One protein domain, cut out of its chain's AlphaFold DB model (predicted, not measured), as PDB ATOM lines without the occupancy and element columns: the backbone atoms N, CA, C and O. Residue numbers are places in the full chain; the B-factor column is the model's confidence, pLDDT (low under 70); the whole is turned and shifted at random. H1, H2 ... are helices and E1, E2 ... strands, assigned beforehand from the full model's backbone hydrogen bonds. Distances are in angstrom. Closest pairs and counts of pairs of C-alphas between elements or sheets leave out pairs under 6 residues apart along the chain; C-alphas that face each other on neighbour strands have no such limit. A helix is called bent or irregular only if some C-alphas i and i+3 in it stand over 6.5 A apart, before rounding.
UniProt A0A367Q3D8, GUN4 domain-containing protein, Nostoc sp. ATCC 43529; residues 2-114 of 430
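What this domain is: This is residues 2 to 114 of the 430 residues of the protein "GUN4 domain-containing protein" of Nostoc sp. ATCC 43529 (UniProt A0A367Q3D8). Helices are stacked one after another along a rod, H1, then H2 with H3, then the helical hairpin H4 and H5, then H6, while a small strand hairpin, E1 and E2, makes the end before H1. H3, kinked, lies near the middle, and residues 109 to 114 stick out at the H6 end. The printed part has 113 residues, in the order E1 E2 H1 H2 H3 H4 H5 H6; E1 and E2 are antiparallel, and the class is mostly helix. It is only just compact, close to loose, with a radius of gyration of the C-alphas of 16.0 A and spans of 55 by 25 by 22 A.

Where its parts are: E1, residues 5 to 8, begins at C-alpha 5 (-35.926, -36.511, 33.460), and E2 is residues 13 to 16. H1, residues 19 to 33, is 20.9 A long; H2 is residues 37 to 43. H3, residues 46 to 62, is 23.7 A long and irregular, with C-alphas 51 and 54 7.6 A apart. H4 is residues 66 to 74, H5 78 to 89. H6, residues 98 to 113, is 22.3 A long and ends at C-alpha 113 (-21.846, 12.140, 30.982).

How they stand to each other: In the E1 and E2 hairpin, N 6 and O 15 are 2.8 A apart, within hydrogen-bond range. H3 with residues 52 to 59 alone touches H1, closest at C-alphas 55 and 23, 4.7 A. H3 also touches H2, closest at C-alphas 48 and 42, 4.9 A, and H5, at a shallow tilt of 9 degrees, closest at C-alphas 57 and 87, 7.0 A. H2 touches H4, closest at C-alphas 40 and 68, 6.2 A. H4 touches H5, closest at C-alphas 72 and 80, 6.3 A. H6 with residues 100 to 104 alone touches H4, closest at C-alphas 100 and 70, 6.8 A. O i to N i+4 pairs are within range throughout H1, H2, H4, H5 and H6, and in 11 of 13 in H3.

The domain as a whole: The C-alphas of Glu 12 and Glu 113, the two farthest apart, are 55.7 A apart. The printed part has no cut and no long link. Mean pLDDT of the printed part is 85.0; residues 2 to 11 and 90 to 94 are under 70.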
ATOM      1  N   ARG A   2     -33.567 -41.715  31.585       45.28
ATOM      2  CA  ARG A   2     -33.029 -41.289  32.902       45.28
ATOM      3  C   ARG A   2     -32.043 -40.109  32.875       45.28
ATOM      4  O   ARG A   2     -31.838 -39.492  33.904       45.28
ATOM      5  N   GLU A   3     -31.447 -39.795  31.725       55.78
ATOM      6  CA  GLU A   3     -30.562 -38.623  31.571       55.78
ATOM      7  C   GLU A   3     -31.325 -37.314  31.314       55.78
ATOM      8  O   GLU A   3     -30.756 -36.243  31.463       55.78
ATOM      9  N   LEU A   4     -32.608 -37.379  30.931       58.50
ATOM     10  CA  LEU A   4     -33.394 -36.190  30.578       58.50
ATOM     11  C   LEU A   4     -34.392 -35.785  31.662       58.50
ATOM     12  O   LEU A   4     -34.693 -34.603  31.769       58.50
ATOM     13  N   LEU A   5     -34.906 -36.740  32.439       60.09
ATOM     14  CA  LEU A   5     -35.926 -36.511  33.460       60.09
ATOM     15  C   LEU A   5     -35.430 -37.011  34.819       60.09
ATOM     16  O   LEU A   5     -35.014 -38.168  34.926       60.09
ATOM     17  N   SER A   6     -35.499 -36.155  35.837       66.00
ATOM     18  CA  SER A   6     -35.322 -36.503  37.248       66.00
ATOM     19  C   SER A   6     -36.672 -36.512  37.958       66.00
ATOM     20  O   SER A   6     -37.576 -35.736  37.649       66.00
ATOM     21  N   GLU A   7     -36.824 -37.431  38.903       63.91
ATOM     22  CA  GLU A   7     -38.027 -37.568  39.718       63.91
ATOM     23  C   GLU A   7     -37.787 -36.843  41.045       63.91
ATOM     24  O   GLU A   7     -36.826 -37.149  41.756       63.91
ATOM     25  N   ARG A   8     -38.631 -35.862  41.390       60.16
ATOM     26  CA  ARG A   8     -38.631 -35.309  42.748       60.16
ATOM     27  C   ARG A   8     -39.329 -36.310  43.658       60.16
ATOM     28  O   ARG A   8     -40.556 -36.370  43.691       60.16
ATOM     29  N   GLU A   9     -38.533 -37.059  44.421       50.69
ATOM     30  CA  GLU A   9     -38.967 -38.168  45.294       50.69
ATOM     31  C   GLU A   9     -40.068 -37.809  46.316       50.69
ATOM     32  O   GLU A   9     -40.648 -38.702  46.926       50.69
ATOM     33  N   GLN A  10     -40.382 -36.523  46.517       55.84
ATOM     34  CA  GLN A  10     -41.390 -36.071  47.479       55.84
ATOM     35  C   GLN A  10     -42.766 -35.739  46.873       55.84
ATOM     36  O   GLN A  10     -43.713 -35.605  47.644       55.84
ATOM     37  N   GLU A  11     -42.917 -35.617  45.543       59.41
ATOM     38  CA  GLU A  11     -44.153 -35.058  44.945       59.41
ATOM     39  C   GLU A  11     -44.712 -35.802  43.707       59.41
ATOM     40  O   GLU A  11     -45.710 -35.350  43.157       59.41
ATOM     41  N   GLU A  12     -44.130 -36.926  43.252       70.25
ATOM     42  CA  GLU A  12     -44.493 -37.589  41.966       70.25
ATOM     43  C   GLU A  12     -44.426 -36.638  40.745       70.25
ATOM     44  O   GLU A  12     -45.113 -36.816  39.736       70.25
ATOM     45  N   ILE A  13     -43.583 -35.604  40.820       70.75
ATOM     46  CA  ILE A  13     -43.365 -34.640  39.737       70.75
ATOM     47  C   ILE A  13     -42.080 -35.012  38.993       70.75
ATOM     48  O   ILE A  13     -41.006 -35.134  39.592       70.75
ATOM     49  N   TYR A  14     -42.195 -35.158  37.672       71.56
ATOM     50  CA  TYR A  14     -41.056 -35.292  36.766       71.56
ATOM     51  C   TYR A  14     -40.577 -33.907  36.326       71.56
ATOM     52  O   TYR A  14     -41.363 -33.112  35.809       71.56
ATOM     53  N   GLU A  15     -39.285 -33.632  36.484       75.31
ATOM     54  CA  GLU A  15     -38.638 -32.411  35.996       75.31
ATOM     55  C   GLU A  15     -37.500 -32.757  35.030       75.31
ATOM     56  O   GLU A  15     -36.953 -33.860  35.063       75.31
ATOM     57  N   PHE A  16     -37.135 -31.834  34.139       79.56
ATOM     58  CA  PHE A  16     -35.976 -32.055  33.276       79.56
ATOM     59  C   PHE A  16     -34.684 -31.950  34.082       79.56
ATOM     60  O   PHE A  16     -34.496 -30.982  34.807       79.56
ATOM     61  N   ALA A  17     -33.762 -32.896  33.919       76.38
ATOM     62  CA  ALA A  17     -32.543 -32.953  34.728       76.38
ATOM     63  C   ALA A  17     -31.617 -31.732  34.527       76.38
ATOM     64  O   ALA A  17     -30.902 -31.328  35.443       76.38
ATOM     65  N   HIS A  18     -31.639 -31.116  33.339       80.12
ATOM     66  CA  HIS A  18     -30.805 -29.959  33.011       80.12
ATOM     67  C   HIS A  18     -31.575 -28.638  33.121       80.12
ATOM     68  O   HIS A  18     -32.539 -28.406  32.388       80.12
ATOM     69  N   LYS A  19     -31.081 -27.733  33.975       83.94
ATOM     70  CA  LYS A  19     -31.659 -26.398  34.219       83.94
ATOM     71  C   LYS A  19     -31.832 -25.576  32.938       83.94
ATOM     72  O   LYS A  19     -32.914 -25.055  32.704       83.94
ATOM     73  N   THR A  20     -30.830 -25.559  32.060       84.69
ATOM     74  CA  THR A  20     -30.883 -24.839  30.774       84.69
ATOM     75  C   THR A  20     -32.031 -25.311  29.881       84.69
ATOM     76  O   THR A  20     -32.648 -24.514  29.181       84.69
ATOM     77  N   PHE A  21     -32.368 -26.604  29.929       87.25
ATOM     78  CA  PHE A  21     -33.498 -27.140  29.172       87.25
ATOM     79  C   PHE A  21     -34.838 -26.698  29.773       87.25
ATOM     80  O   PHE A  21     -35.757 -26.359  29.031       87.25
ATOM     81  N   GLN A  22     -34.939 -26.643  31.108       89.25
ATOM     82  CA  GLN A  22     -36.107 -26.073  31.787       89.25
ATOM     83  C   GLN A  22     -36.293 -24.588  31.428       89.25
ATOM     84  O   GLN A  22     -37.404 -24.173  31.111       89.25
ATOM     85  N   GLU A  23     -35.210 -23.806  31.438       92.06
ATOM     86  CA  GLU A  23     -35.207 -22.370  31.116       92.06
ATOM     87  C   GLU A  23     -35.633 -22.115  29.664       92.06
ATOM     88  O   GLU A  23     -36.492 -21.269  29.408       92.06
ATOM     89  N   TYR A  24     -35.113 -22.900  28.716       91.94
ATOM     90  CA  TYR A  24     -35.530 -22.837  27.315       91.94
ATOM     91  C   TYR A  24     -37.016 -23.182  27.134       91.94
ATOM     92  O   TYR A  24     -37.757 -22.435  26.495       91.94
ATOM     93  N   LEU A  25     -37.491 -24.287  27.720       92.69
ATOM     94  CA  LEU A  25     -38.898 -24.683  27.601       92.69
ATOM     95  C   LEU A  25     -39.846 -23.671  28.251       92.69
ATOM     96  O   LEU A  25     -40.927 -23.421  27.716       92.69
ATOM     97  N   ALA A  26     -39.441 -23.067  29.369       94.12
ATOM     98  CA  ALA A  26     -40.194 -21.989  29.992       94.12
ATOM     99  C   ALA A  26     -40.323 -20.784  29.046       94.12
ATOM    100  O   ALA A  26     -41.419 -20.247  28.905       94.12
ATOM    101  N   ALA A  27     -39.248 -20.398  28.349       94.69
ATOM    102  CA  ALA A  27     -39.289 -19.314  27.365       94.69
ATOM    103  C   ALA A  27     -40.256 -19.621  26.208       94.69
ATOM    104  O   ALA A  27     -41.103 -18.790  25.875       94.69
ATOM    105  N   VAL A  28     -40.185 -20.837  25.655       93.62
ATOM    106  CA  VAL A  28     -41.085 -21.314  24.587       93.62
ATOM    107  C   VAL A  28     -42.549 -21.311  25.022       93.62
ATOM    108  O   VAL A  28     -43.415 -20.864  24.269       93.62
ATOM    109  N   GLU A  29     -42.857 -21.778  26.232       94.50
ATOM    110  CA  GLU A  29     -44.243 -21.796  26.706       94.50
ATOM    111  C   GLU A  29     -44.760 -20.382  27.009       94.50
ATOM    112  O   GLU A  29     -45.915 -20.086  26.696       94.50
ATOM    113  N   ILE A  30     -43.924 -19.479  27.536       94.88
ATOM    114  CA  ILE A  30     -44.288 -18.068  27.757       94.88
ATOM    115  C   ILE A  30     -44.637 -17.377  26.438       94.88
ATOM    116  O   ILE A  30     -45.657 -16.688  26.366       94.88
ATOM    117  N   GLU A  31     -43.839 -17.584  25.389       92.00
ATOM    118  CA  GLU A  31     -44.135 -17.064  24.051       92.00
ATOM    119  C   GLU A  31     -45.467 -17.616  23.531       92.00
ATOM    120  O   GLU A  31     -46.369 -16.861  23.157       92.00
ATOM    121  N   LYS A  32     -45.624 -18.942  23.559       93.56
ATOM    122  CA  LYS A  32     -46.805 -19.635  23.038       93.56
ATOM    123  C   LYS A  32     -48.095 -19.228  23.754       93.56
ATOM    124  O   LYS A  32     -49.137 -19.085  23.112       93.56
ATOM    125  N   THR A  33     -48.037 -19.041  25.070       94.31
ATOM    126  CA  THR A  33     -49.182 -18.640  25.907       94.31
ATOM    127  C   THR A  33     -49.358 -17.126  26.014       94.31
ATOM    128  O   THR A  33     -50.374 -16.672  26.542       94.31
ATOM    129  N   LYS A  34     -48.416 -16.338  25.472       91.94
ATOM    130  CA  LYS A  34     -48.385 -14.867  25.516       91.94
ATOM    131  C   LYS A  34     -48.367 -14.298  26.939       91.94
ATOM    132  O   LYS A  34     -49.000 -13.280  27.214       91.94
ATOM    133  N   GLN A  35     -47.639 -14.945  27.848       93.00
ATOM    134  CA  GLN A  35     -47.537 -14.565  29.264       93.00
ATOM    135  C   GLN A  35     -46.280 -13.735  29.582       93.00
ATOM    136  O   GLN A  35     -45.682 -13.880  30.647       93.00
ATOM    137  N   GLU A  36     -45.875 -12.836  28.679       92.69
ATOM    138  CA  GLU A  36     -44.664 -12.008  28.840       92.69
ATOM    139  C   GLU A  36     -44.662 -11.186  30.142       92.69
ATOM    140  O   GLU A  36     -43.605 -10.903  30.703       92.69
ATOM    141  N   THR A  37     -45.841 -10.860  30.684       93.06
ATOM    142  CA  THR A  37     -45.992 -10.154  31.964       93.06
ATOM    143  C   THR A  37     -45.228 -10.823  33.110       93.06
ATOM    144  O   THR A  37     -44.691 -10.115  33.951       93.06
ATOM    145  N   ILE A  38     -45.089 -12.156  33.113       93.75
ATOM    146  CA  ILE A  38     -44.301 -12.884  34.125       93.75
ATOM    147  C   ILE A  38     -42.828 -12.452  34.083       93.75
ATOM    148  O   ILE A  38     -42.211 -12.232  35.125       93.75
ATOM    149  N   LEU A  39     -42.272 -12.295  32.877       93.50
ATOM    150  CA  LEU A  39     -40.895 -11.846  32.680       93.50
ATOM    151  C   LEU A  39     -40.747 -10.371  33.055       93.50
ATOM    152  O   LEU A  39     -39.784 -10.012  33.724       93.50
ATOM    153  N   VAL A  40     -41.722  -9.532  32.693       92.88
ATOM    154  CA  VAL A  40     -41.748  -8.107  33.069       92.88
ATOM    155  C   VAL A  40     -41.785  -7.928  34.589       92.88
ATOM    156  O   VAL A  40     -41.016  -7.138  35.130       92.88
ATOM    157  N   GLU A  41     -42.625  -8.685  35.295       92.50
ATOM    158  CA  GLU A  41     -42.684  -8.674  36.760       92.50
ATOM    159  C   GLU A  41     -41.375  -9.157  37.395       92.50
ATOM    160  O   GLU A  41     -40.986  -8.668  38.456       92.50
ATOM    161  N   ALA A  42     -40.683 -10.101  36.753       93.75
ATOM    162  CA  ALA A  42     -39.389 -10.578  37.221       93.75
ATOM    163  C   ALA A  42     -38.294  -9.503  37.130       93.75
ATOM    164  O   ALA A  42     -37.400  -9.512  37.967       93.75
ATOM    165  N   LEU A  43     -38.374  -8.553  36.188       92.50
ATOM    166  CA  LEU A  43     -37.410  -7.443  36.079       92.50
ATOM    167  C   LEU A  43     -37.432  -6.502  37.294       92.50
ATOM    168  O   LEU A  43     -36.448  -5.815  37.553       92.50
ATOM    169  N   ALA A  44     -38.547  -6.447  38.026       89.81
ATOM    170  CA  ALA A  44     -38.732  -5.541  39.158       89.81
ATOM    171  C   ALA A  44     -38.237  -6.108  40.506       89.81
ATOM    172  O   ALA A  44     -38.252  -5.388  41.504       89.81
ATOM    173  N   ASP A  45     -37.826  -7.379  40.558       91.62
ATOM    174  CA  ASP A  45     -37.384  -8.069  41.776       91.62
ATOM    175  C   ASP A  45     -36.066  -8.807  41.516       91.62
ATOM    176  O   ASP A  45     -36.018  -9.720  40.699       91.62
ATOM    177  N   ASP A  46     -34.999  -8.452  42.236       86.38
ATOM    178  CA  ASP A  46     -33.652  -8.983  41.982       86.38
ATOM    179  C   ASP A  46     -33.555 -10.513  42.104       86.38
ATOM    180  O   ASP A  46     -32.807 -11.159  41.366       86.38
ATOM    181  N   LYS A  47     -34.319 -11.123  43.022       88.75
ATOM    182  CA  LYS A  47     -34.300 -12.580  43.216       88.75
ATOM    183  C   LYS A  47     -35.031 -13.282  42.083       88.75
ATOM    184  O   LYS A  47     -34.543 -14.292  41.575       88.75
ATOM    185  N   LYS A  48     -36.189 -12.750  41.680       91.50
ATOM    186  CA  LYS A  48     -36.915 -13.258  40.513       91.50
ATOM    187  C   LYS A  48     -36.089 -13.059  39.251       91.50
ATOM    188  O   LYS A  48     -35.965 -14.002  38.480       91.50
ATOM    189  N   PHE A  49     -35.479 -11.893  39.067       92.00
ATOM    190  CA  PHE A  49     -34.625 -11.615  37.922       92.00
ATOM    191  C   PHE A  49     -33.495 -12.637  37.812       92.00
ATOM    192  O   PHE A  49     -33.339 -13.245  36.761       92.00
ATOM    193  N   ALA A  50     -32.762 -12.898  38.899       87.56
ATOM    194  CA  ALA A  50     -31.689 -13.892  38.903       87.56
ATOM    195  C   ALA A  50     -32.174 -15.299  38.502       87.56
ATOM    196  O   ALA A  50     -31.472 -16.009  37.786       87.56
ATOM    197  N   TRP A  51     -33.381 -15.689  38.926       89.75
ATOM    198  CA  TRP A  51     -33.993 -16.967  38.552       89.75
ATOM    199  C   TRP A  51     -34.427 -17.019  37.079       89.75
ATOM    200  O   TRP A  51     -34.185 -18.013  36.402       89.75
ATOM    201  N   TRP A  52     -35.050 -15.949  36.581       93.31
ATOM    202  CA  TRP A  52     -35.612 -15.864  35.229       93.31
ATOM    203  C   TRP A  52     -34.613 -15.378  34.170       93.31
ATOM    204  O   TRP A  52     -34.957 -15.347  32.992       93.31
ATOM    205  N   ARG A  53     -33.389 -15.002  34.555       90.81
ATOM    206  CA  ARG A  53     -32.390 -14.363  33.683       90.81
ATOM    207  C   ARG A  53     -32.127 -15.139  32.390       90.81
ATOM    208  O   ARG A  53     -32.184 -14.548  31.314       90.81
ATOM    209  N   GLU A  54     -31.857 -16.440  32.482       90.12
ATOM    210  CA  GLU A  54     -31.595 -17.274  31.298       90.12
ATOM    211  C   GLU A  54     -32.865 -17.525  30.477       90.12
ATOM    212  O   GLU A  54     -32.835 -17.465  29.251       90.12
ATOM    213  N   THR A  55     -34.021 -17.683  31.128       93.44
ATOM    214  CA  THR A  55     -35.314 -17.750  30.433       93.44
ATOM    215  C   THR A  55     -35.595 -16.477  29.632       93.44
ATOM    216  O   THR A  55     -36.040 -16.558  28.491       93.44
ATOM    217  N   ILE A  56     -35.308 -15.294  30.191       92.88
ATOM    218  CA  ILE A  56     -35.433 -14.008  29.487       92.88
ATOM    219  C   ILE A  56     -34.524 -13.989  28.257       92.88
ATOM    220  O   ILE A  56     -34.961 -13.583  27.183       92.88
ATOM    221  N   ARG A  57     -33.279 -14.454  28.392       90.38
ATOM    222  CA  ARG A  57     -32.317 -14.531  27.287       90.38
ATOM    223  C   ARG A  57     -32.824 -15.430  26.153       90.38
ATOM    224  O   ARG A  57     -32.817 -14.997  25.005       90.38
ATOM    225  N   PHE A  58     -33.326 -16.628  26.469       90.88
ATOM    226  CA  PHE A  58     -33.948 -17.511  25.474       90.88
ATOM    227  C   PHE A  58     -35.186 -16.878  24.836       90.88
ATOM    228  O   PHE A  58     -35.313 -16.899  23.617       90.88
ATOM    229  N   TYR A  59     -36.056 -16.263  25.639       92.12
ATOM    230  CA  TYR A  59     -37.274 -15.616  25.157       92.12
ATOM    231  C   TYR A  59     -36.969 -14.483  24.167       92.12
ATOM    232  O   TYR A  59     -37.546 -14.431  23.087       92.12
ATOM    233  N   VAL A  60     -36.012 -13.610  24.489       90.00
ATOM    234  CA  VAL A  60     -35.589 -12.501  23.616       90.00
ATOM    235  C   VAL A  60     -34.962 -12.998  22.306       90.00
ATOM    236  O   VAL A  60     -35.058 -12.324  21.280       90.00
ATOM    237  N   ALA A  61     -34.346 -14.182  22.312       86.94
ATOM    238  CA  ALA A  61     -33.734 -14.769  21.123       86.94
ATOM    239  C   ALA A  61     -34.736 -15.330  20.101       86.94
ATOM    240  O   ALA A  61     -34.355 -15.595  18.962       86.94
ATOM    241  N   GLN A  62     -36.003 -15.498  20.486       87.06
ATOM    242  CA  GLN A  62     -37.051 -16.095  19.650       87.06
ATOM    243  C   GLN A  62     -38.269 -15.181  19.423       87.06
ATOM    244  O   GLN A  62     -39.171 -15.551  18.677       87.06
ATOM    245  N   THR A  63     -38.315 -13.995  20.045       85.94
ATOM    246  CA  THR A  63     -39.447 -13.060  19.940       85.94
ATOM    247  C   THR A  63     -39.019 -11.629  19.603       85.94
ATOM    248  O   THR A  63     -37.836 -11.280  19.595       85.94
ATOM    249  N   ASP A  64     -40.005 -10.772  19.311       85.25
ATOM    250  CA  ASP A  64     -39.807  -9.321  19.303       85.25
ATOM    251  C   ASP A  64     -39.708  -8.815  20.749       85.25
ATOM    252  O   ASP A  64     -40.705  -8.688  21.461       85.25
ATOM    253  N   ALA A  65     -38.488  -8.496  21.173       84.38
ATOM    254  CA  ALA A  65     -38.184  -8.124  22.548       84.38
ATOM    255  C   ALA A  65     -38.499  -6.655  22.889       84.38
ATOM    256  O   ALA A  65     -38.160  -6.188  23.978       84.38
ATOM    257  N   THR A  66     -39.132  -5.901  21.985       86.69
ATOM    258  CA  THR A  66     -39.362  -4.454  22.129       86.69
ATOM    259  C   THR A  66     -40.076  -4.088  23.438       86.69
ATOM    260  O   THR A  66     -39.619  -3.196  24.156       86.69
ATOM    261  N   HIS A  67     -41.164  -4.784  23.794       88.69
ATOM    262  CA  HIS A  67     -41.937  -4.475  25.006       88.69
ATOM    263  C   HIS A  67     -41.178  -4.838  26.292       88.69
ATOM    264  O   HIS A  67     -41.125  -4.040  27.232       88.69
ATOM    265  N   LEU A  68     -40.509  -5.994  26.310       89.00
ATOM    266  CA  LEU A  68     -39.693  -6.425  27.444       89.00
ATOM    267  C   LEU A  68     -38.512  -5.476  27.699       89.00
ATOM    268  O   LEU A  68     -38.248  -5.105  28.841       89.00
ATOM    269  N   ILE A  69     -37.831  -5.027  26.641       86.31
ATOM    270  CA  ILE A  69     -36.729  -4.061  26.746       86.31
ATOM    271  C   ILE A  69     -37.244  -2.701  27.224       86.31
ATOM    272  O   ILE A  69     -36.612  -2.063  28.067       86.31
ATOM    273  N   GLN A  70     -38.412  -2.264  26.749       90.19
ATOM    274  CA  GLN A  70     -39.040  -1.042  27.246       90.19
ATOM    275  C   GLN A  70     -39.355  -1.134  28.748       90.19
ATOM    276  O   GLN A  70     -39.134  -0.165  29.478       90.19
ATOM    277  N   ALA A  71     -39.826  -2.289  29.226       91.12
ATOM    278  CA  ALA A  71     -40.039  -2.531  30.650       91.12
ATOM    279  C   ALA A  71     -38.720  -2.541  31.442       91.12
ATOM    280  O   ALA A  71     -38.642  -1.948  32.519       91.12
ATOM    281  N   ALA A  72     -37.656  -3.126  30.889       90.25
ATOM    282  CA  ALA A  72     -36.323  -3.107  31.486       90.25
ATOM    283  C   ALA A  72     -35.750  -1.687  31.627       90.25
ATOM    284  O   ALA A  72     -35.097  -1.378  32.621       90.25
ATOM    285  N   LEU A  73     -36.039  -0.786  30.681       89.38
ATOM    286  CA  LEU A  73     -35.660   0.628  30.793       89.38
ATOM    287  C   LEU A  73     -36.367   1.346  31.956       89.38
ATOM    288  O   LEU A  73     -35.790   2.279  32.523       89.38
ATOM    289  N   ASN A  74     -37.574   0.905  32.329       89.69
ATOM    290  CA  ASN A  74     -38.302   1.410  33.498       89.69
ATOM    291  C   ASN A  74     -37.754   0.824  34.814       89.69
ATOM    292  O   ASN A  74     -37.750   1.512  35.833       89.69
ATOM    293  N   HIS A  75     -37.235  -0.409  34.781       88.25
ATOM    294  CA  HIS A  75     -36.594  -1.107  35.903       88.25
ATOM    295  C   HIS A  75     -35.069  -1.175  35.726       88.25
ATOM    296  O   HIS A  75     -34.460  -2.241  35.683       88.25
ATOM    297  N   ALA A  76     -34.450  -0.002  35.598       88.44
ATOM    298  CA  ALA A  76     -33.061   0.172  35.186       88.44
ATOM    299  C   ALA A  76     -32.022  -0.164  36.278       88.44
ATOM    300  O   ALA A  76     -31.280   0.712  36.724       88.44
ATOM    301  N   THR A  77     -31.950  -1.424  36.705       91.56
ATOM    302  CA  THR A  77     -30.864  -1.936  37.558       91.56
ATOM    303  C   THR A  77     -29.672  -2.396  36.710       91.56
ATOM    304  O   THR A  77     -29.814  -2.674  35.516       91.56
ATOM    305  N   ILE A  78     -28.477  -2.492  37.311       91.44
ATOM    306  CA  ILE A  78     -27.262  -2.947  36.607       91.44
ATOM    307  C   ILE A  78     -27.453  -4.345  35.985       91.44
ATOM    308  O   ILE A  78     -27.147  -4.493  34.798       91.44
ATOM    309  N   PRO A  79     -27.978  -5.369  36.695       90.81
ATOM    310  CA  PRO A  79     -28.150  -6.700  36.108       90.81
ATOM    311  C   PRO A  79     -29.146  -6.719  34.940       90.81
ATOM    312  O   PRO A  79     -28.886  -7.358  33.919       90.81
ATOM    313  N   VAL A  80     -30.253  -5.977  35.063       92.69
ATOM    314  CA  VAL A  80     -31.305  -5.884  34.039       92.69
ATOM    315  C   VAL A  80     -30.783  -5.196  32.781       92.69
ATOM    316  O   VAL A  80     -30.897  -5.741  31.682       92.69
ATOM    317  N   LEU A  81     -30.159  -4.023  32.929       93.75
ATOM    318  CA  LEU A  81     -29.604  -3.293  31.790       93.75
ATOM    319  C   LEU A  81     -28.433  -4.037  31.144       93.75
ATOM    320  O   LEU A  81     -28.324  -4.009  29.922       93.75
ATOM    321  N   THR A  82     -27.595  -4.730  31.922       91.69
ATOM    322  CA  THR A  82     -26.520  -5.577  31.380       91.69
ATOM    323  C   THR A  82     -27.087  -6.685  30.499       91.69
ATOM    324  O   THR A  82     -26.622  -6.844  29.373       91.69
ATOM    325  N   LEU A  83     -28.113  -7.416  30.958       90.06
ATOM    326  CA  LEU A  83     -28.742  -8.478  30.165       90.06
ATOM    327  C   LEU A  83     -29.311  -7.934  28.852       90.06
ATOM    328  O   LEU A  83     -29.040  -8.466  27.782       90.06
ATOM    329  N   VAL A  84     -30.064  -6.840  28.921       90.06
ATOM    330  CA  VAL A  84     -30.675  -6.229  27.738       90.06
ATOM    331  C   VAL A  84     -29.623  -5.685  26.770       90.06
ATOM    332  O   VAL A  84     -29.744  -5.854  25.555       90.06
ATOM    333  N   TYR A  85     -28.566  -5.061  27.293       90.44
ATOM    334  CA  TYR A  85     -27.456  -4.570  26.485       90.44
ATOM    335  C   TYR A  85     -26.693  -5.723  25.816       90.44
ATOM    336  O   TYR A  85     -26.341  -5.603  24.644       90.44
ATOM    337  N   GLN A  86     -26.520  -6.860  26.506       87.06
ATOM    338  CA  GLN A  86     -25.993  -8.100  25.922       87.06
ATOM    339  C   GLN A  86     -26.880  -8.612  24.787       87.06
ATOM    340  O   GLN A  86     -26.371  -8.860  23.697       87.06
ATOM    341  N   CYS A  87     -28.196  -8.710  25.001       83.88
ATOM    342  CA  CYS A  87     -29.111  -9.206  23.975       83.88
ATOM    343  C   CYS A  87     -29.094  -8.338  22.706       83.88
ATOM    344  O   CYS A  87     -29.179  -8.860  21.593       83.88
ATOM    345  N   TRP A  88     -28.939  -7.019  22.867       83.50
ATOM    346  CA  TRP A  88     -28.813  -6.081  21.753       83.50
ATOM    347  C   TRP A  88     -27.450  -6.162  21.048       83.50
ATOM    348  O   TRP A  88     -27.400  -6.380  19.837       83.50
ATOM    349  N   GLN A  89     -26.343  -5.984  21.775       79.81
ATOM    350  CA  GLN A  89     -24.999  -5.906  21.185       79.81
ATOM    351  C   GLN A  89     -24.479  -7.268  20.704       79.81
ATOM    352  O   GLN A  89     -23.827  -7.345  19.663       79.81
ATOM    353  N   GLY A  90     -24.820  -8.346  21.414       69.06
ATOM    354  CA  GLY A  90     -24.476  -9.722  21.055       69.06
ATOM    355  C   GLY A  90     -25.272 -10.276  19.871       69.06
ATOM    356  O   GLY A  90     -25.001 -11.389  19.434       69.06
ATOM    357  N   LYS A  91     -26.241  -9.510  19.333       68.44
ATOM    358  CA  LYS A  91     -27.192  -9.950  18.292       68.44
ATOM    359  C   LYS A  91     -27.939 -11.233  18.668       68.44
ATOM    360  O   LYS A  91     -28.294 -12.025  17.800       68.44
ATOM    361  N   GLU A  92     -28.142 -11.441  19.964       69.94
ATOM    362  CA  GLU A  92     -28.861 -12.601  20.480       69.94
ATOM    363  C   GLU A  92     -30.364 -12.424  20.267       69.94
ATOM    364  O   GLU A  92     -31.055 -13.402  20.019       69.94
ATOM    365  N   ALA A  93     -30.860 -11.184  20.317       69.94
ATOM    366  CA  ALA A  93     -32.260 -10.877  20.062       69.94
ATOM    367  C   ALA A  93     -32.627 -11.015  18.579       69.94
ATOM    368  O   ALA A  93     -31.930 -10.486  17.707       69.94
ATOM    369  N   GLN A  94     -33.774 -11.639  18.297       69.56
ATOM    370  CA  GLN A  94     -34.255 -11.818  16.924       69.56
ATOM    371  C   GLN A  94     -34.671 -10.490  16.281       69.56
ATOM    372  O   GLN A  94     -34.342 -10.218  15.125       69.56
ATOM    373  N   GLN A  95     -35.393  -9.653  17.032       74.00
ATOM    374  CA  GLN A  95     -35.825  -8.332  16.592       74.00
ATOM    375  C   GLN A  95     -35.971  -7.391  17.793       74.00
ATOM    376  O   GLN A  95     -36.557  -7.748  18.812       74.00
ATOM    377  N   ILE A  96     -35.435  -6.175  17.664       75.12
ATOM    378  CA  ILE A  96     -35.633  -5.075  18.615       75.12
ATOM    379  C   ILE A  96     -35.883  -3.809  17.797       75.12
ATOM    380  O   ILE A  96     -35.097  -3.508  16.890       75.12
ATOM    381  N   ASP A  97     -36.933  -3.057  18.123       82.06
ATOM    382  CA  ASP A  97     -37.217  -1.769  17.489       82.06
ATOM    383  C   ASP A  97     -36.049  -0.769  17.625       82.06
ATOM    384  O   ASP A  97     -35.430  -0.631  18.684       82.06
ATOM    385  N   ARG A  98     -35.748  -0.039  16.541       84.00
ATOM    386  CA  ARG A  98     -34.607   0.894  16.490       84.00
ATOM    387  C   ARG A  98     -34.731   2.042  17.490       84.00
ATOM    388  O   ARG A  98     -33.719   2.445  18.051       84.00
ATOM    389  N   VAL A  99     -35.942   2.541  17.747       87.50
ATOM    390  CA  VAL A  99     -36.168   3.636  18.702       87.50
ATOM    391  C   VAL A  99     -35.788   3.186  20.106       87.50
ATOM    392  O   VAL A  99     -35.143   3.931  20.838       87.50
ATOM    393  N   ILE A 100     -36.133   1.951  20.473       85.00
ATOM    394  CA  ILE A 100     -35.796   1.397  21.786       85.00
ATOM    395  C   ILE A 100     -34.290   1.143  21.922       85.00
ATOM    396  O   ILE A 100     -33.713   1.426  22.975       85.00
ATOM    397  N   GLN A 101     -33.624   0.683  20.856       83.56
ATOM    398  CA  GLN A 101     -32.157   0.571  20.836       83.56
ATOM    399  C   GLN A 101     -31.490   1.934  21.067       83.56
ATOM    400  O   GLN A 101     -30.589   2.051  21.903       83.56
ATOM    401  N   ASP A 102     -31.965   2.973  20.376       87.81
ATOM    402  CA  ASP A 102     -31.458   4.335  20.525       87.81
ATOM    403  C   ASP A 102     -31.729   4.893  21.929       87.81
ATOM    404  O   ASP A 102     -30.865   5.559  22.493       87.81
ATOM    405  N   GLN A 103     -32.875   4.576  22.543       90.44
ATOM    406  CA  GLN A 103     -33.178   4.956  23.928       90.44
ATOM    407  C   GLN A 103     -32.234   4.295  24.937       90.44
ATOM    408  O   GLN A 103     -31.714   4.978  25.821       90.44
ATOM    409  N   LEU A 104     -31.985   2.988  24.813       89.94
ATOM    410  CA  LEU A 104     -31.040   2.274  25.676       89.94
ATOM    411  C   LEU A 104     -29.630   2.845  25.532       89.94
ATOM    412  O   LEU A 104     -28.967   3.136  26.529       89.94
ATOM    413  N   LYS A 105     -29.185   3.043  24.286       90.25
ATOM    414  CA  LYS A 105     -27.890   3.648  23.982       90.25
ATOM    415  C   LYS A 105     -27.777   5.041  24.593       90.25
ATOM    416  O   LYS A 105     -26.829   5.294  25.331       90.25
ATOM    417  N   ALA A 106     -28.760   5.903  24.341       91.69
ATOM    418  CA  ALA A 106     -28.794   7.263  24.859       91.69
ATOM    419  C   ALA A 106     -28.788   7.282  26.390       91.69
ATOM    420  O   ALA A 106     -28.062   8.076  26.972       91.69
ATOM    421  N   LYS A 107     -29.524   6.381  27.054       92.31
ATOM    422  CA  LYS A 107     -29.532   6.274  28.521       92.31
ATOM    423  C   LYS A 107     -28.139   5.975  29.078       92.31
ATOM    424  O   LYS A 107     -27.734   6.599  30.054       92.31
ATOM    425  N   LEU A 108     -27.406   5.043  28.466       93.31
ATOM    426  CA  LEU A 108     -26.046   4.706  28.896       93.31
ATOM    427  C   LEU A 108     -25.050   5.823  28.551       93.31
ATOM    428  O   LEU A 108     -24.228   6.177  29.387       93.31
ATOM    429  N   GLU A 109     -25.125   6.412  27.356       91.81
ATOM    430  CA  GLU A 109     -24.238   7.514  26.946       91.81
ATOM    431  C   GLU A 109     -24.450   8.772  27.798       91.81
ATOM    432  O   GLU A 109     -23.487   9.335  28.309       91.81
ATOM    433  N   GLN A 110     -25.703   9.164  28.041       91.88
ATOM    434  CA  GLN A 110     -26.037  10.273  28.939       91.88
ATOM    435  C   GLN A 110     -25.655   9.962  30.387       91.88
ATOM    436  O   GLN A 110     -25.194  10.852  31.095       91.88
ATOM    437  N   GLY A 111     -25.805   8.708  30.827       92.31
ATOM    438  CA  GLY A 111     -25.370   8.271  32.152       92.31
ATOM    439  C   GLY A 111     -23.866   8.461  32.352       92.31
ATOM    440  O   GLY A 111     -23.458   9.042  33.354       92.31
ATOM    441  N   LEU A 112     -23.044   8.087  31.365       91.81
ATOM    442  CA  LEU A 112     -21.593   8.320  31.397       91.81
ATOM    443  C   LEU A 112     -21.209   9.805  31.478       91.81
ATOM    444  O   LEU A 112     -20.160  10.142  32.030       91.81
ATOM    445  N   GLU A 113     -22.045  10.689  30.939       90.00
ATOM    446  CA  GLU A 113     -21.846  12.140  30.982       90.00
ATOM    447  C   GLU A 113     -22.506  12.808  32.205       90.00
ATOM    448  O   GLU A 113     -22.309  14.004  32.427       90.00
ATOM    449  N   SER A 114     -23.254  12.055  33.021       89.19
ATOM    450  CA  SER A 114     -24.097  12.602  34.087       89.19
ATOM    451  C   SER A 114     -23.310  13.195  35.264       89.19
ATOM    452  O   SER A 114     -22.204  12.782  35.633       89.19
TER     453      SER A 114